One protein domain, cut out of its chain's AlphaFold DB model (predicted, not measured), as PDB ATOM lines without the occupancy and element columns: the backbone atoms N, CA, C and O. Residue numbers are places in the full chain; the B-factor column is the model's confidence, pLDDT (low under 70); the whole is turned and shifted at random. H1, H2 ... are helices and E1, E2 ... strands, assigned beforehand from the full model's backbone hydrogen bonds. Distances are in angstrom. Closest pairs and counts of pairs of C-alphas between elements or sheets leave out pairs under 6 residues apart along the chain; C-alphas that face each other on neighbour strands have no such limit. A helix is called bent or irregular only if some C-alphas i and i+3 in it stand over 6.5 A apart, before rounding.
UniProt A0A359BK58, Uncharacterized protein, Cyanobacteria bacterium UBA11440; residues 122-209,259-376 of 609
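Overview. This is residues 122 to 209 and 259 to 376 of the 609 residues of an uncharacterized protein of Cyanobacteria bacterium UBA11440 (UniProt A0A359BK58). Two lobes lie end to end along the longest axis: one is a six-stranded sheet folded back on itself until its edge strands E12 and E13 come together, the other a curled seven-stranded sheet with H2 on one face and H3 on the other. H1 and H2 lie between the lobes and meet at their ends. The printed part has 206 residues, with five named helices and thirteen named strands in the order E1 E2 E3 H1 E4 E5 E6 E7 H2 E8 E9 H3 H4 E10 E11 E12 H5 E13, a mixed class. The folded sheet runs E12 E11 E3 E2 E1 E13, antiparallel; the other runs E4 E10 E9 E8 E7 E5 E6, mixed. The whole is only just loose, close to compact, with a radius of gyration of the C-alphas of 20.2 A and spans of 66 by 38 by 29 A.

Along the chain. E1, residues 122 to 137, begins at C-alpha 122 (123.522, 58.067, 8.520), is 30.6 A long and bends by 103 degrees at residue 132. E2, 148 to 155, and E3, 158 to 166, complete a meander, each strand the antiparallel neighbour of the one before. Next come H1, 173 to 183, E4, 186 to 188, E5, 194 to 197, E6, 205 to 208, and, past the cut, E7, 267 to 270. H2, 277 to 290, 18.2 A, is irregular: C-alphas 286 and 289 are 9.3 A apart. Then follow E8, 297 to 301, E9, 307 to 311, H3, 312 to 317, H4, 323 to 326, E10, 329 to 332, E11, 338 to 340, E12, 345 to 347, and H5, 348 to 352. E13, 367 to 375, 25.7 A, ends at C-alpha 375 (126.523, 55.967, 3.015).

Arrangement. E12, E11 and E3 face E1 and E13, with E2 as the hinge of this folded sheet. N 132 and O 152 of E1 and E2 are 2.8 A apart, within hydrogen-bond range. H1 is on this sheet at a height of 4.8 A; H5 is on the same face. H1 and H2 touch only at their ends, closest at C-alphas 173 and 289, 5.1 A, about perpendicular at 74 degrees. H2 and H3 are on opposite faces of the other sheet, three layers, at heights of 9.7 A and 7.5 A; H4 is not on it. E7 and E5 are parallel, with N 196 and O 268 2.8 A apart. Every O i to N i+4 pair is within range in H1, H3 and H5, 8 of 10 in H2; H4 is too short for one.

Size, cuts and confidence. The C-alphas farthest apart, of Ile 203 and Ala 362, are 66.7 A apart. Residues 210 to 258 are not printed; C-alphas 209 and 259 are 26.8 A apart. The link H5 to E13 is long. Mean pLDDT of the printed part is 76.1; 56 residues are under 70, among them 190 to 209.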
ATOM      1  N   THR A 122     124.597  58.162   7.521       88.69
ATOM      2  CA  THR A 122     123.522  58.067   8.520       88.69
ATOM      3  C   THR A 122     123.814  56.911   9.466       88.69
ATOM      4  O   THR A 122     124.250  55.850   9.022       88.69
ATOM      5  N   ASN A 123     123.591  57.093  10.769       90.00
ATOM      6  CA  ASN A 123     123.815  56.026  11.743       90.00
ATOM      7  C   ASN A 123     122.897  54.823  11.466       90.00
ATOM      8  O   ASN A 123     121.692  54.995  11.265       90.00
ATOM      9  N   LYS A 124     123.453  53.610  11.481       90.62
ATOM     10  CA  LYS A 124     122.677  52.367  11.434       90.62
ATOM     11  C   LYS A 124     122.416  51.849  12.846       90.62
ATOM     12  O   LYS A 124     123.234  52.067  13.732       90.62
ATOM     13  N   PRO A 125     121.329  51.086  13.056       86.88
ATOM     14  CA  PRO A 125     121.121  50.382  14.312       86.88
ATOM     15  C   PRO A 125     122.327  49.515  14.685       86.88
ATOM     16  O   PRO A 125     122.832  48.742  13.863       86.88
ATOM     17  N   ASP A 126     122.749  49.631  15.939       89.81
ATOM     18  CA  ASP A 126     123.897  48.908  16.468       89.81
ATOM     19  C   ASP A 126     123.713  47.398  16.354       89.81
ATOM     20  O   ASP A 126     122.629  46.844  16.571       89.81
ATOM     21  N   THR A 127     124.807  46.706  16.049       88.81
ATOM     22  CA  THR A 127     124.796  45.249  15.982       88.81
ATOM     23  C   THR A 127     125.408  44.648  17.237       88.81
ATOM     24  O   THR A 127     126.590  44.835  17.508       88.81
ATOM     25  N   GLU A 128     124.609  43.874  17.970       89.56
ATOM     26  CA  GLU A 128     125.055  43.153  19.164       89.56
ATOM     27  C   GLU A 128     125.811  41.860  18.800       89.56
ATOM     28  O   GLU A 128     125.327  41.037  18.011       89.56
ATOM     29  N   TYR A 129     126.972  41.668  19.426       87.88
ATOM     30  CA  TYR A 129     127.797  40.465  19.360       87.88
ATOM     31  C   TYR A 129     128.141  39.960  20.759       87.88
ATOM     32  O   TYR A 129     128.359  40.745  21.680       87.88
ATOM     33  N   GLN A 130     128.259  38.642  20.906       86.06
ATOM     34  CA  GLN A 130     128.900  38.039  22.074       86.06
ATOM     35  C   GLN A 130     130.398  37.933  21.811       86.06
ATOM     36  O   GLN A 130     130.806  37.444  20.758       86.06
ATOM     37  N   ILE A 131     131.224  38.385  22.748       84.06
ATOM     38  CA  ILE A 131     132.678  38.292  22.610       84.06
ATOM     39  C   ILE A 131     133.133  36.892  23.039       84.06
ATOM     40  O   ILE A 131     132.647  36.354  24.026       84.06
ATOM     41  N   LEU A 132     134.066  36.301  22.296       81.94
ATOM     42  CA  LEU A 132     134.726  35.037  22.637       81.94
ATOM     43  C   LEU A 132     136.190  35.259  23.031       81.94
ATOM     44  O   LEU A 132     136.656  34.687  24.011       81.94
ATOM     45  N   ASN A 133     136.913  36.095  22.278       83.44
ATOM     46  CA  ASN A 133     138.308  36.441  22.554       83.44
ATOM     47  C   ASN A 133     138.630  37.868  22.092       83.44
ATOM     48  O   ASN A 133     138.018  38.365  21.143       83.44
ATOM     49  N   VAL A 134     139.619  38.496  22.732       84.88
ATOM     50  CA  VAL A 134     140.172  39.794  22.324       84.88
ATOM     51  C   VAL A 134     141.692  39.733  22.356       84.88
ATOM     52  O   VAL A 134     142.287  39.544  23.414       84.88
ATOM     53  N   ASP A 135     142.317  39.965  21.208       85.12
ATOM     54  CA  ASP A 135     143.765  40.088  21.078       85.12
ATOM     55  C   ASP A 135     144.138  41.546  20.796       85.12
ATOM     56  O   ASP A 135     143.776  42.106  19.757       85.12
ATOM     57  N   TYR A 136     144.897  42.160  21.702       87.31
ATOM     58  CA  TYR A 136     145.460  43.495  21.503       87.31
ATOM     59  C   TYR A 136     146.906  43.403  21.017       87.31
ATOM     60  O   TYR A 136     147.750  42.762  21.645       87.31
ATOM     61  N   LYS A 137     147.210  44.086  19.911       85.75
ATOM     62  CA  LYS A 137     148.583  44.332  19.471       85.75
ATOM     63  C   LYS A 137     148.897  45.798  19.691       85.75
ATOM     64  O   LYS A 137     148.333  46.661  19.020       85.75
ATOM     65  N   GLN A 138     149.811  46.034  20.624       81.44
ATOM     66  CA  GLN A 138     150.333  47.360  20.901       81.44
ATOM     67  C   GLN A 138     151.021  47.943  19.662       81.44
ATOM     68  O   GLN A 138     151.586  47.207  18.850       81.44
ATOM     69  N   GLU A 139     150.958  49.269  19.553       78.38
ATOM     70  CA  GLU A 139     151.622  50.057  18.516       78.38
ATOM     71  C   GLU A 139     153.093  49.655  18.318       78.38
ATOM     72  O   GLU A 139     153.810  49.314  19.265       78.38
ATOM     73  N   SER A 140     153.564  49.714  17.071       78.50
ATOM     74  CA  SER A 140     154.929  49.314  16.715       78.50
ATOM     75  C   SER A 140     155.989  50.233  17.329       78.50
ATOM     76  O   SER A 140     157.125  49.808  17.567       78.50
ATOM     77  N   LYS A 141     155.626  51.497  17.587       77.75
ATOM     78  CA  LYS A 141     156.418  52.517  18.287       77.75
ATOM     79  C   LYS A 141     155.482  53.455  19.041       77.75
ATOM     80  O   LYS A 141     154.360  53.672  18.605       77.75
ATOM     81  N   THR A 142     155.973  54.069  20.115       70.25
ATOM     82  CA  THR A 142     155.203  55.061  20.875       70.25
ATOM     83  C   THR A 142     154.741  56.210  19.986       70.25
ATOM     84  O   THR A 142     155.576  56.925  19.429       70.25
ATOM     85  N   GLY A 143     153.424  56.389  19.870       64.50
ATOM     86  CA  GLY A 143     152.812  57.424  19.042       64.50
ATOM     87  C   GLY A 143     152.719  57.077  17.554       64.50
ATOM     88  O   GLY A 143     152.470  57.977  16.756       64.50
ATOM     89  N   ALA A 144     152.927  55.813  17.165       67.38
ATOM     90  CA  ALA A 144     152.734  55.366  15.782       67.38
ATOM     91  C   ALA A 144     151.249  55.257  15.407       67.38
ATOM     92  O   ALA A 144     150.920  55.364  14.229       67.38
ATOM     93  N   GLY A 145     150.364  55.060  16.394       69.88
ATOM     94  CA  GLY A 145     148.918  54.988  16.164       69.88
ATOM     95  C   GLY A 145     148.468  53.766  15.354       69.88
ATOM     96  O   GLY A 145     147.357  53.758  14.837       69.88
ATOM     97  N   ASP A 146     149.313  52.741  15.231       77.56
ATOM     98  CA  ASP A 146     149.065  51.509  14.474       77.56
ATOM     99  C   ASP A 146     148.663  50.322  15.368       77.56
ATOM    100  O   ASP A 146     148.780  49.160  14.967       77.56
ATOM    101  N   ASP A 147     148.187  50.595  16.584       82.94
ATOM    102  CA  ASP A 147     147.669  49.573  17.482       82.94
ATOM    103  C   ASP A 147     146.375  48.955  16.936       82.94
ATOM    104  O   ASP A 147     145.562  49.595  16.259       82.94
ATOM    105  N   THR A 148     146.193  47.661  17.206       88.62
ATOM    106  CA  THR A 148     145.058  46.904  16.668       88.62
ATOM    107  C   THR A 148     144.396  46.043  17.728       88.62
ATOM    108  O   THR A 148     145.072  45.414  18.544       88.62
ATOM    109  N   TYR A 149     143.070  45.975  17.666       89.25
ATOM    110  CA  TYR A 149     142.259  45.050  18.452       89.25
ATOM    111  C   TYR A 149     141.645  44.016  17.521       89.25
ATOM    112  O   TYR A 149     140.992  44.368  16.544       89.25
ATOM    113  N   THR A 150     141.854  42.736  17.804       90.31
ATOM    114  CA  THR A 150     141.217  41.637  17.074       90.31
ATOM    115  C   THR A 150     140.216  40.952  17.985       90.31
ATOM    116  O   THR A 150     140.596  40.389  19.005       90.31
ATOM    117  N   PHE A 151     138.941  41.007  17.614       89.06
ATOM    118  CA  PHE A 151     137.852  40.387  18.356       89.06
ATOM    119  C   PHE A 151     137.404  39.120  17.636       89.06
ATOM    120  O   PHE A 151     137.074  39.169  16.449       89.06
ATOM    121  N   THR A 152     137.336  38.013  18.366       88.88
ATOM    122  CA  THR A 152     136.598  36.813  17.962       88.88
ATOM    123  C   THR A 152     135.232  36.874  18.628       88.88
ATOM    124  O   THR A 152     135.145  37.030  19.845       88.88
ATOM    125  N   MET A 153     134.164  36.813  17.837       88.81
ATOM    126  CA  MET A 153     132.805  37.139  18.265       88.81
ATOM    127  C   MET A 153     131.778  36.168  17.686       88.81
ATOM    128  O   MET A 153     131.924  35.703  16.556       88.81
ATOM    129  N   LEU A 154     130.700  35.922  18.428       87.38
ATOM    130  CA  LEU A 154     129.579  35.072  18.046       87.38
ATOM    131  C   LEU A 154     128.307  35.906  17.847       87.38
ATOM    132  O   LEU A 154     127.922  36.696  18.711       87.38
ATOM    133  N   ARG A 155     127.605  35.682  16.734       88.62
ATOM    134  CA  ARG A 155     126.255  36.216  16.494       88.62
ATOM    135  C   ARG A 155     125.399  35.168  15.803       88.62
ATOM    136  O   ARG A 155     125.818  34.582  14.813       88.62
ATOM    137  N   ASN A 156     124.194  34.922  16.321       87.94
ATOM    138  CA  ASN A 156     123.257  33.922  15.782       87.94
ATOM    139  C   ASN A 156     123.887  32.525  15.568       87.94
ATOM    140  O   ASN A 156     123.536  31.822  14.624       87.94
ATOM    141  N   GLY A 157     124.837  32.130  16.422       83.75
ATOM    142  CA  GLY A 157     125.545  30.849  16.314       83.75
ATOM    143  C   GLY A 157     126.674  30.802  15.276       83.75
ATOM    144  O   GLY A 157     127.255  29.737  15.087       83.75
ATOM    145  N   VAL A 158     127.004  31.921  14.621       90.19
ATOM    146  CA  VAL A 158     128.121  32.031  13.670       90.19
ATOM    147  C   VAL A 158     129.269  32.807  14.308       90.19
ATOM    148  O   VAL A 158     129.078  33.929  14.781       90.19
ATOM    149  N   GLU A 159     130.455  32.197  14.330       91.62
ATOM    150  CA  GLU A 159     131.695  32.825  14.793       91.62
ATOM    151  C   GLU A 159     132.312  33.684  13.680       91.62
ATOM    152  O   GLU A 159     132.318  33.308  12.507       91.62
ATOM    153  N   SER A 160     132.831  34.851  14.050       90.81
ATOM    154  CA  SER A 160     133.493  35.792  13.150       90.81
ATOM    155  C   SER A 160     134.662  36.476  13.850       90.81
ATOM    156  O   SER A 160     134.613  36.722  15.055       90.81
ATOM    157  N   THR A 161     135.694  36.820  13.082       92.50
ATOM    158  CA  THR A 161     136.862  37.551  13.583       92.50
ATOM    159  C   THR A 161     136.979  38.880  12.850       92.50
ATOM    160  O   THR A 161     136.984  38.900  11.619       92.50
ATOM    161  N   LYS A 162     137.082  39.985  13.597       92.31
ATOM    162  CA  LYS A 162     137.254  41.345  13.061       92.31
ATOM    163  C   LYS A 162     138.451  42.026  13.711       92.31
ATOM    164  O   LYS A 162     138.617  41.960  14.928       92.31
ATOM    165  N   THR A 163     139.261  42.698  12.898       92.25
ATOM    166  CA  THR A 163     140.422  43.470  13.353       92.25
ATOM    167  C   THR A 163     140.156  44.951  13.148       92.25
ATOM    168  O   THR A 163     139.966  45.394  12.020       92.25
ATOM    169  N   PHE A 164     140.204  45.705  14.236       90.88
ATOM    170  CA  PHE A 164     139.983  47.138  14.258       90.88
ATOM    171  C   PHE A 164     141.312  47.877  14.408       90.88
ATOM    172  O   PHE A 164     142.174  47.476  15.197       90.88
ATOM    173  N   ARG A 165     141.462  48.962  13.652       89.31
ATOM    174  CA  ARG A 165     142.599  49.889  13.675       89.31
ATOM    175  C   ARG A 165     142.110  51.280  14.032       89.31
ATOM    176  O   ARG A 165     140.943  51.586  13.817       89.31
ATOM    177  N   ARG A 166     142.990  52.129  14.543       86.25
ATOM    178  CA  ARG A 166     142.646  53.519  14.839       86.25
ATOM    179  C   ARG A 166     142.170  54.281  13.602       86.25
ATOM    180  O   ARG A 166     142.791  54.195  12.546       86.25
ATOM    181  N   VAL A 167     141.086  55.044  13.751       83.94
ATOM    182  CA  VAL A 167     140.512  55.846  12.654       83.94
ATOM    183  C   VAL A 167     141.439  57.000  12.266       83.94
ATOM    184  O   VAL A 167     141.579  57.302  11.087       83.94
ATOM    185  N   ASP A 168     142.144  57.603  13.227       75.31
ATOM    186  CA  ASP A 168     143.093  58.696  12.973       75.31
ATOM    187  C   ASP A 168     144.384  58.250  12.267       75.31
ATOM    188  O   ASP A 168     145.135  59.086  11.774       75.31
ATOM    189  N   ALA A 169     144.625  56.940  12.164       70.00
ATOM    190  CA  ALA A 169     145.679  56.384  11.318       70.00
ATOM    191  C   ALA A 169     145.240  56.210   9.852       70.00
ATOM    192  O   ALA A 169     146.042  55.795   9.011       70.00
ATOM    193  N   THR A 170     143.973  56.488   9.535       69.75
ATOM    194  CA  THR A 170     143.444  56.404   8.173       69.75
ATOM    195  C   THR A 170     143.484  57.771   7.501       69.75
ATOM    196  O   THR A 170     143.307  58.805   8.140       69.75
ATOM    197  N   SER A 171     143.727  57.778   6.194       77.44
ATOM    198  CA  SER A 171     143.674  58.984   5.362       77.44
ATOM    199  C   SER A 171     142.305  59.177   4.704       77.44
ATOM    200  O   SER A 171     142.210  59.896   3.716       77.44
ATOM    201  N   ASP A 172     141.282  58.464   5.177       82.12
ATOM    202  CA  ASP A 172     139.982  58.365   4.524       82.12
ATOM    203  C   ASP A 172     138.977  59.337   5.175       82.12
ATOM    204  O   ASP A 172     138.557  59.102   6.316       82.12
ATOM    205  N   PRO A 173     138.605  60.438   4.495       81.19
ATOM    206  CA  PRO A 173     137.685  61.438   5.037       81.19
ATOM    207  C   PRO A 173     136.289  60.862   5.327       81.19
ATOM    208  O   PRO A 173     135.660  61.253   6.313       81.19
ATOM    209  N   ASP A 174     135.851  59.852   4.568       85.00
ATOM    210  CA  ASP A 174     134.542  59.210   4.738       85.00
ATOM    211  C   ASP A 174     134.398  58.553   6.120       85.00
ATOM    212  O   ASP A 174     133.305  58.482   6.685       85.00
ATOM    213  N   GLN A 175     135.502  58.093   6.720       86.75
ATOM    214  CA  GLN A 175     135.471  57.491   8.054       86.75
ATOM    215  C   GLN A 175     135.219  58.520   9.151       86.75
ATOM    216  O   GLN A 175     134.603  58.194  10.167       86.75
ATOM    217  N   VAL A 176     135.684  59.756   8.957       85.69
ATOM    218  CA  VAL A 176     135.422  60.864   9.880       85.69
ATOM    219  C   VAL A 176     133.942  61.230   9.827       85.69
ATOM    220  O   VAL A 176     133.320  61.370  10.881       85.69
ATOM    221  N   ASP A 177     133.369  61.302   8.628       86.38
ATOM    222  CA  ASP A 177     131.959  61.634   8.427       86.38
ATOM    223  C   ASP A 177     131.034  60.506   8.921       86.38
ATOM    224  O   ASP A 177     130.003  60.758   9.548       86.38
ATOM    225  N   ALA A 178     131.438  59.243   8.748       88.31
ATOM    226  CA  ALA A 178     130.754  58.095   9.339       88.31
ATOM    227  C   ALA A 178     130.745  58.155  10.876       88.31
ATOM    228  O   ALA A 178     129.707  57.924  11.499       88.31
ATOM    229  N   LEU A 179     131.876  58.501  11.503       88.56
ATOM    230  CA  LEU A 179     131.941  58.708  12.951       88.56
ATOM    231  C   LEU A 179     131.054  59.871  13.407       88.56
ATOM    232  O   LEU A 179     130.462  59.796  14.484       88.56
ATOM    233  N   ASP A 180     130.957  60.937  12.614       87.88
ATOM    234  CA  ASP A 180     130.098  62.077  12.932       87.88
ATOM    235  C   ASP A 180     128.630  61.679  12.971       87.88
ATOM    236  O   ASP A 180     127.925  62.072  13.901       87.88
ATOM    237  N   ALA A 181     128.200  60.843  12.023       87.50
ATOM    238  CA  ALA A 181     126.857  60.283  12.003       87.50
ATOM    239  C   ALA A 181     126.598  59.354  13.203       87.50
ATOM    240  O   ALA A 181     125.551  59.456  13.840       87.50
ATOM    241  N   ILE A 182     127.548  58.471  13.532       89.56
ATOM    242  CA  ILE A 182     127.409  57.470  14.605       89.56
ATOM    243  C   ILE A 182     127.384  58.117  15.995       89.56
ATOM    244  O   ILE A 182     126.511  57.811  16.805       89.56
ATOM    245  N   TYR A 183     128.342  59.003  16.279       86.62
ATOM    246  CA  TYR A 183     128.555  59.580  17.612       86.62
ATOM    247  C   TYR A 183     128.033  61.018  17.736       86.62
ATOM    248  O   TYR A 183     128.325  61.693  18.724       86.62
ATOM    249  N   SER A 184     127.282  61.498  16.738       84.81
ATOM    250  CA  SER A 184     126.685  62.843  16.704       84.81
ATOM    251  C   SER A 184     127.711  63.949  16.977       84.81
ATOM    252  O   SER A 184     127.501  64.856  17.785       84.81
ATOM    253  N   ARG A 185     128.876  63.852  16.327       84.69
ATOM    254  CA  ARG A 185     130.005  64.767  16.573       84.69
ATOM    255  C   ARG A 185     129.859  66.104  15.861       84.69
ATOM    256  O   ARG A 185     130.646  67.014  16.116       84.69
ATOM    257  N   THR A 186     128.862  66.241  15.001       85.25
ATOM    258  CA  THR A 186     128.528  67.478  14.302       85.25
ATOM    259  C   THR A 186     127.105  67.912  14.631       85.25
ATOM    260  O   THR A 186     126.246  67.110  14.989       85.25
ATOM    261  N   THR A 187     126.864  69.214  14.542       81.50
ATOM    262  CA  THR A 187     125.538  69.830  14.640       81.50
ATOM    263  C   THR A 187     125.507  71.058  13.735       81.50
ATOM    264  O   THR A 187     126.554  71.540  13.302       81.50
ATOM    265  N   GLN A 188     124.323  71.586  13.448       79.75
ATOM    266  CA  GLN A 188     124.178  72.863  12.753       79.75
ATOM    267  C   GLN A 188     124.098  74.017  13.756       79.75
ATOM    268  O   GLN A 188     123.590  73.862  14.872       79.75
ATOM    269  N   THR A 189     124.609  75.188  13.377       70.69
ATOM    270  CA  THR A 189     124.310  76.432  14.100       70.69
ATOM    271  C   THR A 189     122.900  76.899  13.776       70.69
ATOM    272  O   THR A 189     122.398  76.633  12.689       70.69
ATOM    273  N   ALA A 190     122.291  77.717  14.636       66.00
ATOM    274  CA  ALA A 190     121.174  78.536  14.165       66.00
ATOM    275  C   ALA A 190     121.650  79.524  13.073       66.00
ATOM    276  O   ALA A 190     122.837  79.865  13.010       66.00
ATOM    277  N   SER A 191     120.727  79.993  12.230       62.22
ATOM    278  CA  SER A 191     121.009  80.981  11.177       62.22
ATOM    279  C   SER A 191     121.721  82.227  11.741       62.22
ATOM    280  O   SER A 191     121.319  82.765  12.779       62.22
ATOM    281  N   GLY A 192     122.788  82.686  11.069       58.22
ATOM    282  CA  GLY A 192     123.515  83.916  11.421       58.22
ATOM    283  C   GLY A 192     124.741  83.755  12.334       58.22
ATOM    284  O   GLY A 192     125.017  84.654  13.136       58.22
ATOM    285  N   ALA A 193     125.475  82.640  12.239       59.72
ATOM    286  CA  ALA A 193     126.772  82.462  12.904       59.72
ATOM    287  C   ALA A 193     127.799  83.528  12.458       59.72
ATOM    288  O   ALA A 193     127.779  83.972  11.311       59.72
ATOM    289  N   ARG A 194     128.688  83.967  13.366       61.47
ATOM    290  CA  ARG A 194     129.665  85.043  13.086       61.47
ATOM    291  C   ARG A 194     131.084  84.680  13.528       61.47
ATOM    292  O   ARG A 194     131.291  84.251  14.667       61.47
ATOM    293  N   ALA A 195     132.055  84.926  12.646       55.03
ATOM    294  CA  ALA A 195     133.484  84.872  12.956       55.03
ATOM    295  C   ALA A 195     133.974  86.170  13.604       55.03
ATOM    296  O   ALA A 195     133.720  87.269  13.097       55.03
ATOM    297  N   ASN A 196     134.769  86.021  14.663       58.44
ATOM    298  CA  ASN A 196     135.509  87.090  15.314       58.44
ATOM    299  C   ASN A 196     137.016  86.829  15.243       58.44
ATOM    300  O   ASN A 196     137.518  85.776  15.637       58.44
ATOM    301  N   PHE A 197     137.752  87.847  14.817       52.31
ATOM    302  CA  PHE A 197     139.204  87.831  14.723       52.31
ATOM    303  C   PHE A 197     139.757  88.574  15.921       52.31
ATOM    304  O   PHE A 197     139.631  89.797  16.013       52.31
ATOM    305  N   THR A 198     140.381  87.842  16.841       50.12
ATOM    306  CA  THR A 198     141.001  88.439  18.026       50.12
ATOM    307  C   THR A 198     142.423  87.921  18.170       50.12
ATOM    308  O   THR A 198     142.714  87.050  18.985       50.12
ATOM    309  N   LYS A 199     143.348  88.460  17.370       42.16
ATOM    310  CA  LYS A 199     144.776  88.230  17.609       42.16
ATOM    311  C   LYS A 199     145.173  88.933  18.906       42.16
ATOM    312  O   LYS A 199     144.785  90.082  19.123       42.16
ATOM    313  N   ALA A 200     145.950  88.273  19.764       37.97
ATOM    314  CA  ALA A 200     146.425  88.868  21.012       37.97
ATOM    315  C   ALA A 200     147.134  90.213  20.736       37.97
ATOM    316  O   ALA A 200     148.209  90.247  20.140       37.97
ATOM    317  N   GLY A 201     146.502  91.323  21.141       41.50
ATOM    318  CA  GLY A 201     146.998  92.690  20.936       41.50
ATOM    319  C   GLY A 201     146.390  93.479  19.763       41.50
ATOM    320  O   GLY A 201     146.783  94.627  19.572       41.50
ATOM    321  N   ALA A 202     145.439  92.923  19.006       44.25
ATOM    322  CA  ALA A 202     144.710  93.626  17.942       44.25
ATOM    323  C   ALA A 202     143.255  93.942  18.347       44.25
ATOM    324  O   ALA A 202     142.673  93.257  19.187       44.25
ATOM    325  N   ILE A 203     142.671  94.989  17.748       43.69
ATOM    326  CA  ILE A 203     141.245  95.328  17.906       43.69
ATOM    327  C   ILE A 203     140.416  94.153  17.350       43.69
ATOM    328  O   ILE A 203     140.701  93.737  16.223       43.69
ATOM    329  N   PRO A 204     139.426  93.619  18.095       48.62
ATOM    330  CA  PRO A 204     138.566  92.550  17.599       48.62
ATOM    331  C   PRO A 204     137.889  92.970  16.290       48.62
ATOM    332  O   PRO A 204     137.270  94.036  16.236       48.62
ATOM    333  N   LYS A 205     137.992  92.150  15.240       48.94
ATOM    334  CA  LYS A 205     137.266  92.375  13.980       48.94
ATOM    335  C   LYS A 205     136.136  91.368  13.847       48.94
ATOM    336  O   LYS A 205     136.338  90.184  14.101       48.94
ATOM    337  N   THR A 206     134.961  91.834  13.456       52.59
ATOM    338  CA  THR A 206     133.798  90.987  13.173       52.59
ATOM    339  C   THR A 206     133.657  90.834  11.670       52.59
ATOM    340  O   THR A 206     133.771  91.823  10.938       52.59
ATOM    341  N   TRP A 207     133.361  89.625  11.210       45.88
ATOM    342  CA  TRP A 207     132.874  89.439   9.852       45.88
ATOM    343  C   TRP A 207     131.403  89.846   9.795       45.88
ATOM    344  O   TRP A 207     130.577  89.283  10.516       45.88
ATOM    345  N   ASP A 208     131.077  90.838   8.971       48.25
ATOM    346  CA  ASP A 208     129.690  91.168   8.660       48.25
ATOM    347  C   ASP A 208     129.394  90.615   7.267       48.25
ATOM    348  O   ASP A 208     129.825  91.176   6.253       48.25
ATOM    349  N   GLY A 209     128.714  89.464   7.227       45.44
ATOM    350  CA  GLY A 209     128.471  88.652   6.026       45.44
ATOM    351  C   GLY A 209     127.795  89.385   4.858       45.44
ATOM    352  O   GLY A 209     127.688  88.835   3.774       45.44
ATOM    353  N   GLU A 259     120.806  66.683  22.001       35.00
ATOM    354  CA  GLU A 259     120.971  67.811  21.082       35.00
ATOM    355  C   GLU A 259     121.945  68.797  21.726       35.00
ATOM    356  O   GLU A 259     121.628  69.500  22.686       35.00
ATOM    357  N   LYS A 260     123.180  68.823  21.228       50.16
ATOM    358  CA  LYS A 260     124.161  69.830  21.609       50.16
ATOM    359  C   LYS A 260     123.881  71.079  20.777       50.16
ATOM    360  O   LYS A 260     124.536  71.323  19.774       50.16
ATOM    361  N   THR A 261     122.849  71.835  21.134       51.38
ATOM    362  CA  THR A 261     122.394  72.986  20.341       51.38
ATOM    363  C   THR A 261     123.376  74.156  20.451       51.38
ATOM    364  O   THR A 261     123.658  74.636  21.550       51.38
ATOM    365  N   VAL A 262     123.874  74.668  19.319       61.34
ATOM    366  CA  VAL A 262     124.616  75.940  19.287       61.34
ATOM    367  C   VAL A 262     123.627  77.089  19.119       61.34
ATOM    368  O   VAL A 262     122.939  77.190  18.104       61.34
ATOM    369  N   ALA A 263     123.549  77.952  20.134       62.94
ATOM    370  CA  ALA A 263     122.591  79.051  20.184       62.94
ATOM    371  C   ALA A 263     122.760  80.041  19.015       62.94
ATOM    372  O   ALA A 263     123.864  80.261  18.502       62.94
ATOM    373  N   ALA A 264     121.657  80.680  18.622       58.53
ATOM    374  CA  ALA A 264     121.658  81.709  17.586       58.53
ATOM    375  C   ALA A 264     122.604  82.868  17.939       58.53
ATOM    376  O   ALA A 264     122.587  83.375  19.060       58.53
ATOM    377  N   GLY A 265     123.427  83.292  16.973       59.75
ATOM    378  CA  GLY A 265     124.379  84.394  17.152       59.75
ATOM    379  C   GLY A 265     125.632  84.057  17.970       59.75
ATOM    380  O   GLY A 265     126.329  84.976  18.402       59.75
ATOM    381  N   THR A 266     125.938  82.771  18.188       67.94
ATOM    382  CA  THR A 266     127.181  82.354  18.857       67.94
ATOM    383  C   THR A 266     128.407  82.853  18.084       67.94
ATOM    384  O   THR A 266     128.535  82.629  16.879       67.94
ATOM    385  N   ALA A 267     129.312  83.529  18.791       68.94
ATOM    386  CA  ALA A 267     130.555  84.043  18.235       68.94
ATOM    387  C   ALA A 267     131.676  82.999  18.306       68.94
ATOM    388  O   ALA A 267     131.924  82.415  19.366       68.94
ATOM    389  N   PHE A 268     132.394  82.828  17.198       75.75
ATOM    390  CA  PHE A 268     133.563  81.956  17.105       75.75
ATOM    391  C   PHE A 268     134.837  82.788  17.009       75.75
ATOM    392  O   PHE A 268     134.874  83.777  16.283       75.75
ATOM    393  N   SER A 269     135.880  82.404  17.743       78.50
ATOM    394  CA  SER A 269     137.176  83.092  17.712       78.50
ATOM    395  C   SER A 269     138.184  82.295  16.897       78.50
ATOM    396  O   SER A 269     138.288  81.085  17.088       78.50
ATOM    397  N   GLU A 270     138.927  82.964  16.018       82.06
ATOM    398  CA  GLU A 270     140.006  82.339  15.241       82.06
ATOM    399  C   GLU A 270     141.030  81.672  16.173       82.06
ATOM    400  O   GLU A 270     141.451  82.250  17.183       82.06
ATOM    401  N   VAL A 271     141.422  80.444  15.842       80.44
ATOM    402  CA  VAL A 271     142.399  79.668  16.602       80.44
ATOM    403  C   VAL A 271     143.772  79.825  15.970       80.44
ATOM    404  O   VAL A 271     144.037  79.321  14.884       80.44
ATOM    405  N   ASP A 272     144.686  80.453  16.704       82.75
ATOM    406  CA  ASP A 272     146.107  80.433  16.363       82.75
ATOM    407  C   ASP A 272     146.679  79.039  16.670       82.75
ATOM    408  O   ASP A 272     146.959  78.710  17.831       82.75
ATOM    409  N   LEU A 273     146.796  78.210  15.626       81.56
ATOM    410  CA  LEU A 273     147.256  76.823  15.718       81.56
ATOM    411  C   LEU A 273     148.708  76.710  16.209       81.56
ATOM    412  O   LEU A 273     149.054  75.716  16.851       81.56
ATOM    413  N   ASP A 274     149.555  77.707  15.953       81.44
ATOM    414  CA  ASP A 274     150.968  77.671  16.342       81.44
ATOM    415  C   ASP A 274     151.156  78.006  17.824       81.44
ATOM    416  O   ASP A 274     151.997  77.410  18.501       81.44
ATOM    417  N   ASN A 275     150.335  78.917  18.351       77.75
ATOM    418  CA  ASN A 275     150.436  79.376  19.735       77.75
ATOM    419  C   ASN A 275     149.492  78.646  20.714       77.75
ATOM    420  O   ASN A 275     149.604  78.847  21.925       77.75
ATOM    421  N   ASN A 276     148.599  77.768  20.232       79.62
ATOM    422  CA  ASN A 276     147.652  77.010  21.065       79.62
ATOM    423  C   ASN A 276     147.708  75.491  20.799       79.62
ATOM    424  O   ASN A 276     146.772  74.927  20.222       79.62
ATOM    425  N   PRO A 277     148.746  74.776  21.278       81.06
ATOM    426  CA  PRO A 277     148.939  73.351  20.983       81.06
ATOM    427  C   PRO A 277     147.806  72.451  21.500       81.06
ATOM    428  O   PRO A 277     147.505  71.429  20.891       81.06
ATOM    429  N   ALA A 278     147.141  72.828  22.598       80.69
ATOM    430  CA  ALA A 278     146.009  72.073  23.137       80.69
ATOM    431  C   ALA A 278     144.778  72.125  22.215       80.69
ATOM    432  O   ALA A 278     144.157  71.094  21.968       80.69
ATOM    433  N   LEU A 279     144.453  73.308  21.678       82.88
ATOM    434  CA  LEU A 279     143.353  73.465  20.722       82.88
ATOM    435  C   LEU A 279     143.711  72.853  19.371       82.88
ATOM    436  O   LEU A 279     142.871  72.178  18.794       82.88
ATOM    437  N   LYS A 280     144.960  73.006  18.912       85.12
ATOM    438  CA  LYS A 280     145.452  72.329  17.706       85.12
ATOM    439  C   LYS A 280     145.250  70.818  17.796       85.12
ATOM    440  O   LYS A 280     144.625  70.251  16.913       85.12
ATOM    441  N   ASN A 281     145.691  70.183  18.885       84.19
ATOM    442  CA  ASN A 281     145.506  68.742  19.073       84.19
ATOM    443  C   ASN A 281     144.025  68.341  19.086       84.19
ATOM    444  O   ASN A 281     143.663  67.350  18.461       84.19
ATOM    445  N   LEU A 282     143.172  69.115  19.764       85.88
ATOM    446  CA  LEU A 282     141.739  68.832  19.833       85.88
ATOM    447  C   LEU A 282     141.053  68.986  18.463       85.88
ATOM    448  O   LEU A 282     140.222  68.156  18.101       85.88
ATOM    449  N   ILE A 283     141.430  69.994  17.671       85.62
ATOM    450  CA  ILE A 283     140.949  70.186  16.293       85.62
ATOM    451  C   ILE A 283     141.418  69.031  15.408       85.62
ATOM    452  O   ILE A 283     140.593  68.419  14.735       85.62
ATOM    453  N   THR A 284     142.707  68.680  15.449       86.00
ATOM    454  CA  THR A 284     143.260  67.564  14.669       86.00
ATOM    455  C   THR A 284     142.567  66.240  15.009       86.00
ATOM    456  O   THR A 284     142.237  65.486  14.105       86.00
ATOM    457  N   GLN A 285     142.271  65.970  16.285       83.06
ATOM    458  CA  GLN A 285     141.522  64.772  16.694       83.06
ATOM    459  C   GLN A 285     140.064  64.792  16.222       83.06
ATOM    460  O   GLN A 285     139.538  63.767  15.792       83.06
ATOM    461  N   SER A 286     139.417  65.957  16.270       85.56
ATOM    462  CA  SER A 286     138.008  66.092  15.891       85.56
ATOM    463  C   SER A 286     137.814  65.963  14.377       85.56
ATOM    464  O   SER A 286     136.901  65.267  13.933       85.56
ATOM    465  N   TYR A 287     138.660  66.632  13.585       84.62
ATOM    466  CA  TYR A 287     138.593  66.630  12.121       84.62
ATOM    467  C   TYR A 287     139.288  65.416  11.490       84.62
ATOM    468  O   TYR A 287     138.928  65.041  10.381       84.62
ATOM    469  N   GLY A 288     140.246  64.772  12.165       85.25
ATOM    470  CA  GLY A 288     140.926  63.581  11.646       85.25
ATOM    471  C   GLY A 288     141.511  63.809  10.248       85.25
ATOM    472  O   GLY A 288     142.242  64.772  10.033       85.25
ATOM    473  N   ALA A 289     141.148  62.952   9.288       82.81
ATOM    474  CA  ALA A 289     141.550  63.077   7.883       82.81
ATOM    475  C   ALA A 289     141.027  64.353   7.185       82.81
ATOM    476  O   ALA A 289     141.640  64.801   6.220       82.81
ATOM    477  N   ASN A 290     139.958  64.979   7.697       84.38
ATOM    478  CA  ASN A 290     139.424  66.259   7.204       84.38
ATOM    479  C   ASN A 290     140.193  67.483   7.744       84.38
ATOM    480  O   ASN A 290     139.787  68.623   7.516       84.38
ATOM    481  N   PHE A 291     141.260  67.281   8.523       86.81
ATOM    482  CA  PHE A 291     142.089  68.373   9.022       86.81
ATOM    483  C   PHE A 291     143.072  68.853   7.943       86.81
ATOM    484  O   PHE A 291     143.956  68.103   7.530       86.81
ATOM    485  N   ASP A 292     142.979  70.124   7.550       86.75
ATOM    486  CA  ASP A 292     143.944  70.796   6.679       86.75
ATOM    487  C   ASP A 292     144.664  71.891   7.466       86.75
ATOM    488  O   ASP A 292     144.062  72.853   7.932       86.75
ATOM    489  N   ILE A 293     145.985  71.769   7.589       85.50
ATOM    490  CA  ILE A 293     146.818  72.750   8.292       85.50
ATOM    491  C   ILE A 293     146.783  74.150   7.658       85.50
ATOM    492  O   ILE A 293     147.144  75.118   8.324       85.50
ATOM    493  N   ASN A 294     146.386  74.259   6.388       86.19
ATOM    494  CA  ASN A 294     146.300  75.527   5.669       86.19
ATOM    495  C   ASN A 294     144.920  76.195   5.783       86.19
ATOM    496  O   ASN A 294     144.785  77.346   5.368       86.19
ATOM    497  N   ASP A 295     143.911  75.502   6.323       86.38
ATOM    498  CA  ASP A 295     142.591  76.085   6.567       86.38
ATOM    499  C   ASP A 295     142.599  76.917   7.860       86.38
ATOM    500  O   ASP A 295     143.400  76.717   8.779       86.38
ATOM    501  N   THR A 296     141.690  77.882   7.936       86.38
ATOM    502  CA  THR A 296     141.469  78.675   9.144       86.38
ATOM    503  C   THR A 296     140.430  77.976  10.005       86.38
ATOM    504  O   THR A 296     139.369  77.602   9.517       86.38
ATOM    505  N   TYR A 297     140.687  77.827  11.302       84.81
ATOM    506  CA  TYR A 297     139.719  77.242  12.231       84.81
ATOM    507  C   TYR A 297     139.293  78.262  13.270       84.81
ATOM    508  O   TYR A 297     140.109  79.027  13.784       84.81
ATOM    509  N   TYR A 298     138.018  78.220  13.634       84.75
ATOM    510  CA  TYR A 298     137.465  79.024  14.709       84.75
ATOM    511  C   TYR A 298     136.896  78.117  15.790       84.75
ATOM    512  O   TYR A 298     136.332  77.062  15.503       84.75
ATOM    513  N   ALA A 299     137.029  78.538  17.043       84.69
ATOM    514  CA  ALA A 299     136.540  77.808  18.198       84.69
ATOM    515  C   ALA A 299     135.659  78.689  19.074       84.69
ATOM    516  O   ALA A 299     135.868  79.897  19.208       84.69
ATOM    517  N   THR A 300     134.709  78.053  19.742       82.75
ATOM    518  CA  THR A 300     134.012  78.637  20.885       82.75
ATOM    519  C   THR A 300     133.812  77.572  21.951       82.75
ATOM    520  O   THR A 300     133.862  76.372  21.667       82.75
ATOM    521  N   LYS A 301     133.652  78.005  23.197       83.50
ATOM    522  CA  LYS A 301     133.444  77.119  24.339       83.50
ATOM    523  C   LYS A 301     131.990  77.238  24.768       83.50
ATOM    524  O   LYS A 301     131.535  78.344  25.042       83.50
ATOM    525  N   LEU A 302     131.289  76.115  24.811       79.88
ATOM    526  CA  LEU A 302     129.899  76.053  25.245       79.88
ATOM    527  C   LEU A 302     129.795  76.052  26.778       79.88
ATOM    528  O   LEU A 302     130.781  75.827  27.490       79.88
ATOM    529  N   ASP A 303     128.579  76.266  27.281       75.19
ATOM    530  CA  ASP A 303     128.271  76.319  28.717       75.19
ATOM    531  C   ASP A 303     128.563  74.996  29.450       75.19
ATOM    532  O   ASP A 303     128.866  74.994  30.643       75.19
ATOM    533  N   ASP A 304     128.540  73.870  28.729       74.38
ATOM    534  CA  ASP A 304     128.910  72.538  29.227       74.38
ATOM    535  C   ASP A 304     130.433  72.349  29.398       74.38
ATOM    536  O   ASP A 304     130.897  71.317  29.883       74.38
ATOM    537  N   GLY A 305     131.224  73.354  29.017       76.38
ATOM    538  CA  GLY A 305     132.677  73.349  29.085       76.38
ATOM    539  C   GLY A 305     133.374  72.753  27.860       76.38
ATOM    540  O   GLY A 305     134.606  72.822  27.799       76.38
ATOM    541  N   ASN A 306     132.633  72.222  26.886       82.50
ATOM    542  CA  ASN A 306     133.186  71.628  25.674       82.50
ATOM    543  C   ASN A 306     133.460  72.687  24.604       82.50
ATOM    544  O   ASN A 306     132.728  73.665  24.455       82.50
ATOM    545  N   TYR A 307     134.507  72.464  23.812       85.06
ATOM    546  CA  TYR A 307     134.755  73.269  22.620       85.06
ATOM    547  C   TYR A 307     133.913  72.768  21.444       85.06
ATOM    548  O   TYR A 307     133.646  71.571  21.322       85.06
ATOM    549  N   VAL A 308     133.519  73.691  20.574       86.56
ATOM    550  CA  VAL A 308     133.038  73.403  19.222       86.56
ATOM    551  C   VAL A 308     133.850  74.219  18.223       86.56
ATOM    552  O   VAL A 308     134.321  75.317  18.534       86.56
ATOM    553  N   PHE A 309     134.019  73.657  17.035       87.69
ATOM    554  CA  PHE A 309     134.898  74.148  15.990       87.69
ATOM    555  C   PHE A 309     134.161  74.303  14.672       87.69
ATOM    556  O   PHE A 309     133.194  73.596  14.394       87.69
ATOM    557  N   ILE A 310     134.661  75.215  13.856       84.81
ATOM    558  CA  ILE A 310     134.188  75.476  12.504       84.81
ATOM    559  C   ILE A 310     135.382  75.855  11.637       84.81
ATOM    560  O   ILE A 310     136.278  76.567  12.099       84.81
ATOM    561  N   SER A 311     135.417  75.356  10.405       86.06
ATOM    562  CA  SER A 311     136.446  75.728   9.436       86.06
ATOM    563  C   SER A 311     136.058  77.004   8.693       86.06
ATOM    564  O   SER A 311     134.878  77.355   8.607       86.06
ATOM    565  N   GLY A 312     137.047  77.697   8.134       78.88
ATOM    566  CA  GLY A 312     136.847  78.880   7.303       78.88
ATOM    567  C   GLY A 312     135.994  78.558   6.088       78.88
ATOM    568  O   GLY A 312     135.016  79.252   5.840       78.88
ATOM    569  N   ASN A 313     136.268  77.428   5.435       78.88
ATOM    570  CA  ASN A 313     135.472  76.946   4.308       78.88
ATOM    571  C   ASN A 313     133.981  76.749   4.649       78.88
ATOM    572  O   ASN A 313     133.114  77.144   3.872       78.88
ATOM    573  N   GLU A 314     133.658  76.155   5.804       77.19
ATOM    574  CA  GLU A 314     132.260  76.003   6.245       77.19
ATOM    575  C   GLU A 314     131.624  77.350   6.603       77.19
ATOM    576  O   GLU A 314     130.438  77.570   6.362       77.19
ATOM    577  N   MET A 315     132.413  78.280   7.139       72.25
ATOM    578  CA  MET A 315     131.942  79.624   7.447       72.25
ATOM    579  C   MET A 315     131.626  80.428   6.182       72.25
ATOM    580  O   MET A 315     130.574  81.065   6.107       72.25
ATOM    581  N   ASP A 316     132.469  80.332   5.156       71.31
ATOM    582  CA  ASP A 316     132.287  81.021   3.878       71.31
ATOM    583  C   ASP A 316     131.040  80.531   3.124       71.31
ATOM    584  O   ASP A 316     130.357  81.330   2.479       71.31
ATOM    585  N   LYS A 317     130.664  79.249   3.262       67.00
ATOM    586  CA  LYS A 317     129.406  78.713   2.699       67.00
ATOM    587  C   LYS A 317     128.167  79.448   3.220       67.00
ATOM    588  O   LYS A 317     127.202  79.619   2.479       67.00
ATOM    589  N   THR A 318     128.203  79.934   4.461       60.47
ATOM    590  CA  THR A 318     127.079  80.671   5.065       60.47
ATOM    591  C   THR A 318     127.026  82.154   4.691       60.47
ATOM    592  O   THR A 318     126.010  82.801   4.938       60.47
ATOM    593  N   ALA A 319     128.070  82.697   4.047       55.28
ATOM    594  CA  ALA A 319     128.223  84.128   3.762       55.28
ATOM    595  C   ALA A 319     127.098  84.738   2.917       55.28
ATOM    596  O   ALA A 319     126.740  85.895   3.107       55.28
ATOM    597  N   ASN A 320     126.565  83.969   1.963       49.31
ATOM    598  CA  ASN A 320     125.678  84.471   0.908       49.31
ATOM    599  C   ASN A 320     124.305  83.781   0.887       49.31
ATOM    600  O   ASN A 320     123.537  83.952  -0.059       49.31
ATOM    601  N   ALA A 321     123.998  82.980   1.906       50.62
ATOM    602  CA  ALA A 321     122.807  82.146   1.942       50.62
ATOM    603  C   ALA A 321     121.648  82.824   2.701       50.62
ATOM    604  O   ALA A 321     121.856  83.484   3.717       50.62
ATOM    605  N   GLN A 322     120.411  82.665   2.215       47.31
ATOM    606  CA  GLN A 322     119.188  83.129   2.888       47.31
ATOM    607  C   GLN A 322     118.406  81.936   3.468       47.31
ATOM    608  O   GLN A 322     118.337  80.880   2.843       47.31
ATOM    609  N   GLY A 323     117.784  82.108   4.640       48.00
ATOM    610  CA  GLY A 323     116.953  81.075   5.284       48.00
ATOM    611  C   GLY A 323     117.756  79.971   5.991       48.00
ATOM    612  O   GLY A 323     118.830  80.244   6.530       48.00
ATOM    613  N   ASP A 324     117.242  78.733   5.989       43.03
ATOM    614  CA  ASP A 324     117.894  77.544   6.584       43.03
ATOM    615  C   ASP A 324     119.248  77.212   5.926       43.03
ATOM    616  O   ASP A 324     120.102  76.565   6.520       43.03
ATOM    617  N   VAL A 325     119.502  77.738   4.725       47.09
ATOM    618  CA  VAL A 325     120.767  77.590   3.986       47.09
ATOM    619  C   VAL A 325     121.916  78.394   4.637       47.09
ATOM    620  O   VAL A 325     123.074  78.240   4.264       47.09
ATOM    621  N   ALA A 326     121.627  79.240   5.636       58.66
ATOM    622  CA  ALA A 326     122.606  80.062   6.361       58.66
ATOM    623  C   ALA A 326     123.152  79.419   7.656       58.66
ATOM    624  O   ALA A 326     123.752  80.106   8.488       58.66
ATOM    625  N   THR A 327     122.913  78.125   7.872       66.56
ATOM    626  CA  THR A 327     123.471  77.372   9.004       66.56
ATOM    627  C   THR A 327     124.814  76.755   8.634       66.56
ATOM    628  O   THR A 327     124.945  76.193   7.548       66.56
ATOM    629  N   ALA A 328     125.797  76.808   9.532       72.62
ATOM    630  CA  ALA A 328     127.082  76.149   9.322       72.62
ATOM    631  C   ALA A 328     127.152  74.825  10.083       72.62
ATOM    632  O   ALA A 328     126.625  74.714  11.198       72.62
ATOM    633  N   THR A 329     127.863  73.850   9.520       81.38
ATOM    634  CA  THR A 329     128.194  72.621  10.242       81.38
ATOM    635  C   THR A 329     129.307  72.919  11.237       81.38
ATOM    636  O   THR A 329     130.415  73.309  10.865       81.38
ATOM    637  N   VAL A 330     129.020  72.723  12.518       84.12
ATOM    638  CA  VAL A 330     129.992  72.850  13.603       84.12
ATOM    639  C   VAL A 330     130.304  71.481  14.173       84.12
ATOM    640  O   VAL A 330     129.438  70.617  14.312       84.12
ATOM    641  N   ARG A 331     131.567  71.289  14.527       88.00
ATOM    642  CA  ARG A 331     132.094  70.024  15.019       88.00
ATOM    643  C   ARG A 331     132.405  70.129  16.501       88.00
ATOM    644  O   ARG A 331     133.063  71.067  16.944       88.00
ATOM    645  N   SER A 332     131.951  69.164  17.285       86.12
ATOM    646  CA  SER A 332     132.310  69.054  18.695       86.12
ATOM    647  C   SER A 332     133.778  68.703  18.856       86.12
ATOM    648  O   SER A 332     134.303  67.854  18.144       86.12
ATOM    649  N   GLY A 333     134.422  69.332  19.837       82.44
ATOM    650  CA  GLY A 333     135.742  68.928  20.277       82.44
ATOM    651  C   GLY A 333     135.697  67.550  20.901       82.44
ATOM    652  O   GLY A 333     135.087  67.361  21.954       82.44
ATOM    653  N   ASP A 334     136.343  66.607  20.232       80.50
ATOM    654  CA  ASP A 334     136.328  65.203  20.586       80.50
ATOM    655  C   ASP A 334     137.715  64.737  21.020       80.50
ATOM    656  O   ASP A 334     138.707  64.924  20.319       80.50
ATOM    657  N   THR A 335     137.769  64.138  22.208       80.31
ATOM    658  CA  THR A 335     138.990  63.566  22.796       80.31
ATOM    659  C   THR A 335     138.973  62.041  22.784       80.31
ATOM    660  O   THR A 335     139.935  61.408  23.226       80.31
ATOM    661  N   ASN A 336     137.879  61.432  22.314       84.06
ATOM    662  CA  ASN A 336     137.762  59.989  22.231       84.06
ATOM    663  C   ASN A 336     138.639  59.453  21.094       84.06
ATOM    664  O   ASN A 336     138.759  60.051  20.026       84.06
ATOM    665  N   VAL A 337     139.226  58.283  21.325       85.56
ATOM    666  CA  VAL A 337     139.925  57.518  20.289       85.56
ATOM    667  C   VAL A 337     138.951  56.494  19.723       85.56
ATOM    668  O   VAL A 337     138.291  55.792  20.492       85.56
ATOM    669  N   TYR A 338     138.879  56.395  18.397       89.62
ATOM    670  CA  TYR A 338     138.000  55.457  17.703       89.62
ATOM    671  C   TYR A 338     138.794  54.428  16.919       89.62
ATOM    672  O   TYR A 338     139.862  54.719  16.375       89.62
ATOM    673  N   TYR A 339     138.219  53.239  16.821       89.44
ATOM    674  CA  TYR A 339     138.745  52.109  16.087       89.44
ATOM    675  C   TYR A 339     137.724  51.649  15.046       89.44
ATOM    676  O   TYR A 339     136.524  51.630  15.314       89.44
ATOM    677  N   THR A 340     138.199  51.261  13.865       90.69
ATOM    678  CA  THR A 340     137.377  50.779  12.755       90.69
ATOM    679  C   THR A 340     138.005  49.578  12.058       90.69
ATOM    680  O   THR A 340     139.229  49.462  11.969       90.69
ATOM    681  N   ASP A 341     137.166  48.680  11.550       88.62
ATOM    682  CA  ASP A 341     137.564  47.636  10.595       88.62
ATOM    683  C   ASP A 341     137.291  48.042   9.128       88.62
ATOM    684  O   ASP A 341     137.406  47.217   8.222       88.62
ATOM    685  N   GLY A 342     136.914  49.308   8.906       83.62
ATOM    686  CA  GLY A 342     136.460  49.871   7.633       83.62
ATOM    687  C   GLY A 342     134.937  49.852   7.453       83.62
ATOM    688  O   GLY A 342     134.421  50.533   6.576       83.62
ATOM    689  N   THR A 343     134.201  49.099   8.276       87.12
ATOM    690  CA  THR A 343     132.729  48.985   8.191       87.12
ATOM    691  C   THR A 343     132.020  49.201   9.524       87.12
ATOM    692  O   THR A 343     130.866  49.618   9.565       87.12
ATOM    693  N   SER A 344     132.694  48.862  10.617       91.50
ATOM    694  CA  SER A 344     132.197  48.873  11.985       91.50
ATOM    695  C   SER A 344     133.117  49.738  12.839       91.50
ATOM    696  O   SER A 344     134.328  49.734  12.624       91.50
ATOM    697  N   TYR A 345     132.561  50.439  13.823       92.00
ATOM    698  CA  TYR A 345     133.259  51.421  14.647       92.00
ATOM    699  C   TYR A 345     133.057  51.145  16.135       92.00
ATOM    700  O   TYR A 345     132.000  50.670  16.551       92.00
ATOM    701  N   LEU A 346     134.081  51.477  16.919       90.94
ATOM    702  CA  LEU A 346     134.136  51.348  18.375       90.94
ATOM    703  C   LEU A 346     134.942  52.502  18.968       90.94
ATOM    704  O   LEU A 346     135.944  52.919  18.388       90.94
ATOM    705  N   SER A 347     134.569  52.981  20.147       90.31
ATOM    706  CA  SER A 347     135.385  53.909  20.930       90.31
ATOM    707  C   SER A 347     136.312  53.166  21.899       90.31
ATOM    708  O   SER A 347     135.999  52.096  22.422       90.31
ATOM    709  N   ALA A 348     137.457  53.768  22.223       84.62
ATOM    710  CA  ALA A 348     138.369  53.261  23.250       84.62
ATOM    711  C   ALA A 348     137.680  53.105  24.617       84.62
ATOM    712  O   ALA A 348     138.025  52.212  25.391       84.62
ATOM    713  N   LYS A 349     136.683  53.953  24.904       83.88
ATOM    714  CA  LYS A 349     135.879  53.882  26.126       83.88
ATOM    715  C   LYS A 349     135.062  52.593  26.175       83.88
ATOM    716  O   LYS A 349     135.066  51.922  27.204       83.88
ATOM    717  N   GLU A 350     134.409  52.223  25.077       85.12
ATOM    718  CA  GLU A 350     133.662  50.963  24.971       85.12
ATOM    719  C   GLU A 350     134.573  49.752  25.118       85.12
ATOM    720  O   GLU A 350     134.243  48.845  25.875       85.12
ATOM    721  N   ILE A 351     135.754  49.782  24.497       82.62
ATOM    722  CA  ILE A 351     136.749  48.712  24.631       82.62
ATOM    723  C   ILE A 351     137.228  48.595  26.086       82.62
ATOM    724  O   ILE A 351     137.331  47.492  26.613       82.62
ATOM    725  N   SER A 352     137.478  49.719  26.767       77.38
ATOM    726  CA  SER A 352     137.931  49.727  28.167       77.38
ATOM    727  C   SER A 352     136.884  49.232  29.169       77.38
ATOM    728  O   SER A 352     137.242  48.788  30.259       77.38
ATOM    729  N   ASN A 353     135.601  49.291  28.800       75.25
ATOM    730  CA  ASN A 353     134.501  48.782  29.613       75.25
ATOM    731  C   ASN A 353     134.301  47.265  29.463       75.25
ATOM    732  O   ASN A 353     133.491  46.705  30.198       75.25
ATOM    733  N   LEU A 354     135.017  46.608  28.544       75.44
ATOM    734  CA  LEU A 354     134.973  45.157  28.389       75.44
ATOM    735  C   LEU A 354     135.689  44.482  29.560       75.44
ATOM    736  O   LEU A 354     136.897  44.636  29.753       75.44
ATOM    737  N   VAL A 355     134.952  43.688  30.329       59.03
ATOM    738  CA  VAL A 355     135.478  42.863  31.413       59.03
ATOM    739  C   VAL A 355     135.630  41.434  30.901       59.03
ATOM    740  O   VAL A 355     134.710  40.617  30.936       59.03
ATOM    741  N   LEU A 356     136.832  41.097  30.439       58.03
ATOM    742  CA  LEU A 356     137.178  39.716  30.109       58.03
ATOM    743  C   LEU A 356     137.482  38.972  31.411       58.03
ATOM    744  O   LEU A 356     138.405  39.355  32.123       58.03
ATOM    745  N   ASN A 357     136.712  37.930  31.743       52.94
ATOM    746  CA  ASN A 357     137.011  37.069  32.889       52.94
ATOM    747  C   ASN A 357     138.168  36.114  32.526       52.94
ATOM    748  O   ASN A 357     137.952  35.186  31.741       52.94
ATOM    749  N   PRO A 358     139.380  36.295  33.080       50.12
ATOM    750  CA  PRO A 358     140.540  35.489  32.706       50.12
ATOM    751  C   PRO A 358     140.498  34.056  33.267       50.12
ATOM    752  O   PRO A 358     141.242  33.203  32.788       50.12
ATOM    753  N   ASP A 359     139.629  33.769  34.246       47.84
ATOM    754  CA  ASP A 359     139.607  32.491  34.973       47.84
ATOM    755  C   ASP A 359     138.579  31.479  34.426       47.84
ATOM    756  O   ASP A 359     138.594  30.307  34.808       47.84
ATOM    757  N   ASN A 360     137.682  31.898  33.523       51.25
ATOM    758  CA  ASN A 360     136.711  31.014  32.874       51.25
ATOM    759  C   ASN A 360     136.342  31.513  31.458       51.25
ATOM    760  O   ASN A 360     135.424  32.323  31.321       51.25
ATOM    761  N   PRO A 361     136.986  31.003  30.390       47.75
ATOM    762  CA  PRO A 361     136.718  31.429  29.010       47.75
ATOM    763  C   PRO A 361     135.300  31.095  28.504       47.75
ATOM    764  O   PRO A 361     134.928  31.521  27.418       47.75
ATOM    765  N   ALA A 362     134.491  30.352  29.273       45.75
ATOM    766  CA  ALA A 362     133.085  30.077  28.967       45.75
ATOM    767  C   ALA A 362     132.097  31.097  29.581       45.75
ATOM    768  O   ALA A 362     130.894  30.967  29.367       45.75
ATOM    769  N   ASP A 363     132.577  32.087  30.344       46.50
ATOM    770  CA  ASP A 363     131.752  33.068  31.073       46.50
ATOM    771  C   ASP A 363     132.001  34.509  30.578       46.50
ATOM    772  O   ASP A 363     132.027  35.465  31.357       46.50
ATOM    773  N   VAL A 364     132.219  34.676  29.265       49.19
ATOM    774  CA  VAL A 364     132.321  35.997  28.624       49.19
ATOM    775  C   VAL A 364     130.918  36.602  28.549       49.19
ATOM    776  O   VAL A 364     130.135  36.309  27.649       49.19
ATOM    777  N   LYS A 365     130.555  37.398  29.557       50.62
ATOM    778  CA  LYS A 365     129.222  38.014  29.666       50.62
ATOM    779  C   LYS A 365     129.057  39.336  28.927       50.62
ATOM    780  O   LYS A 365     127.950  39.874  28.947       50.62
ATOM    781  N   ASP A 366     130.085  39.840  28.257       67.88
ATOM    782  CA  ASP A 366     129.982  41.168  27.671       67.88
ATOM    783  C   ASP A 366     129.532  41.121  26.215       67.88
ATOM    784  O   ASP A 366     130.114  40.475  25.339       67.88
ATOM    785  N   LYS A 367     128.420  41.819  25.993       77.19
ATOM    786  CA  LYS A 367     127.879  42.146  24.683       77.19
ATOM    787  C   LYS A 367     128.681  43.316  24.128       77.19
ATOM    788  O   LYS A 367     128.787  44.348  24.787       77.19
ATOM    789  N   LEU A 368     129.202  43.169  22.917       85.94
ATOM    790  CA  LEU A 368     129.788  44.267  22.159       85.94
ATOM    791  C   LEU A 368     128.749  44.805  21.185       85.94
ATOM    792  O   LEU A 368     128.190  44.043  20.394       85.94
ATOM    793  N   PHE A 369     128.518  46.109  21.224       88.00
ATOM    794  CA  PHE A 369     127.732  46.799  20.212       88.00
ATOM    795  C   PHE A 369     128.702  47.351  19.176       88.00
ATOM    796  O   PHE A 369     129.549  48.179  19.491       88.00
ATOM    797  N   LEU A 370     128.632  46.823  17.957       90.88
ATOM    798  CA  LEU A 370     129.359  47.385  16.828       90.88
ATOM    799  C   LEU A 370     128.489  48.452  16.174       90.88
ATOM    800  O   LEU A 370     127.383  48.151  15.709       90.88
ATOM    801  N   HIS A 371     129.020  49.666  16.108       93.25
ATOM    802  CA  HIS A 371     128.375  50.793  15.450       93.25
ATOM    803  C   HIS A 371     128.719  50.807  13.965       93.25
ATOM    804  O   HIS A 371     129.810  50.397  13.572       93.25
ATOM    805  N   SER A 372     127.817  51.281  13.112       92.06
ATOM    806  CA  SER A 372     128.088  51.405  11.676       92.06
ATOM    807  C   SER A 372     127.278  52.540  11.071       92.06
ATOM    808  O   SER A 372     126.248  52.924  11.617       92.06
ATOM    809  N   ALA A 373     127.732  53.063   9.936       88.56
ATOM    810  CA  ALA A 373     127.018  54.089   9.189       88.56
ATOM    811  C   ALA A 373     126.615  53.572   7.802       88.56
ATOM    812  O   ALA A 373     127.295  52.738   7.198       88.56
ATOM    813  N   GLU A 374     125.496  54.067   7.287       87.62
ATOM    814  CA  GLU A 374     125.094  53.932   5.892       87.62
ATOM    815  C   GLU A 374     125.582  55.132   5.099       87.62
ATOM    816  O   GLU A 374     125.269  56.253   5.482       87.62
ATOM    817  N   ASN A 375     126.282  54.908   3.988       85.31
ATOM    818  CA  ASN A 375     126.523  55.967   3.015       85.31
ATOM    819  C   ASN A 375     125.369  56.010   2.003       85.31
ATOM    820  O   ASN A 375     125.191  55.060   1.235       85.31
ATOM    821  N   ASN A 376     124.646  57.124   1.998       83.06
ATOM    822  CA  ASN A 376     123.567  57.474   1.086       83.06
ATOM    823  C   ASN A 376     124.025  58.646   0.200       83.06
ATOM    824  O   ASN A 376     123.677  59.793   0.479       83.06
TER     825      ASN A 376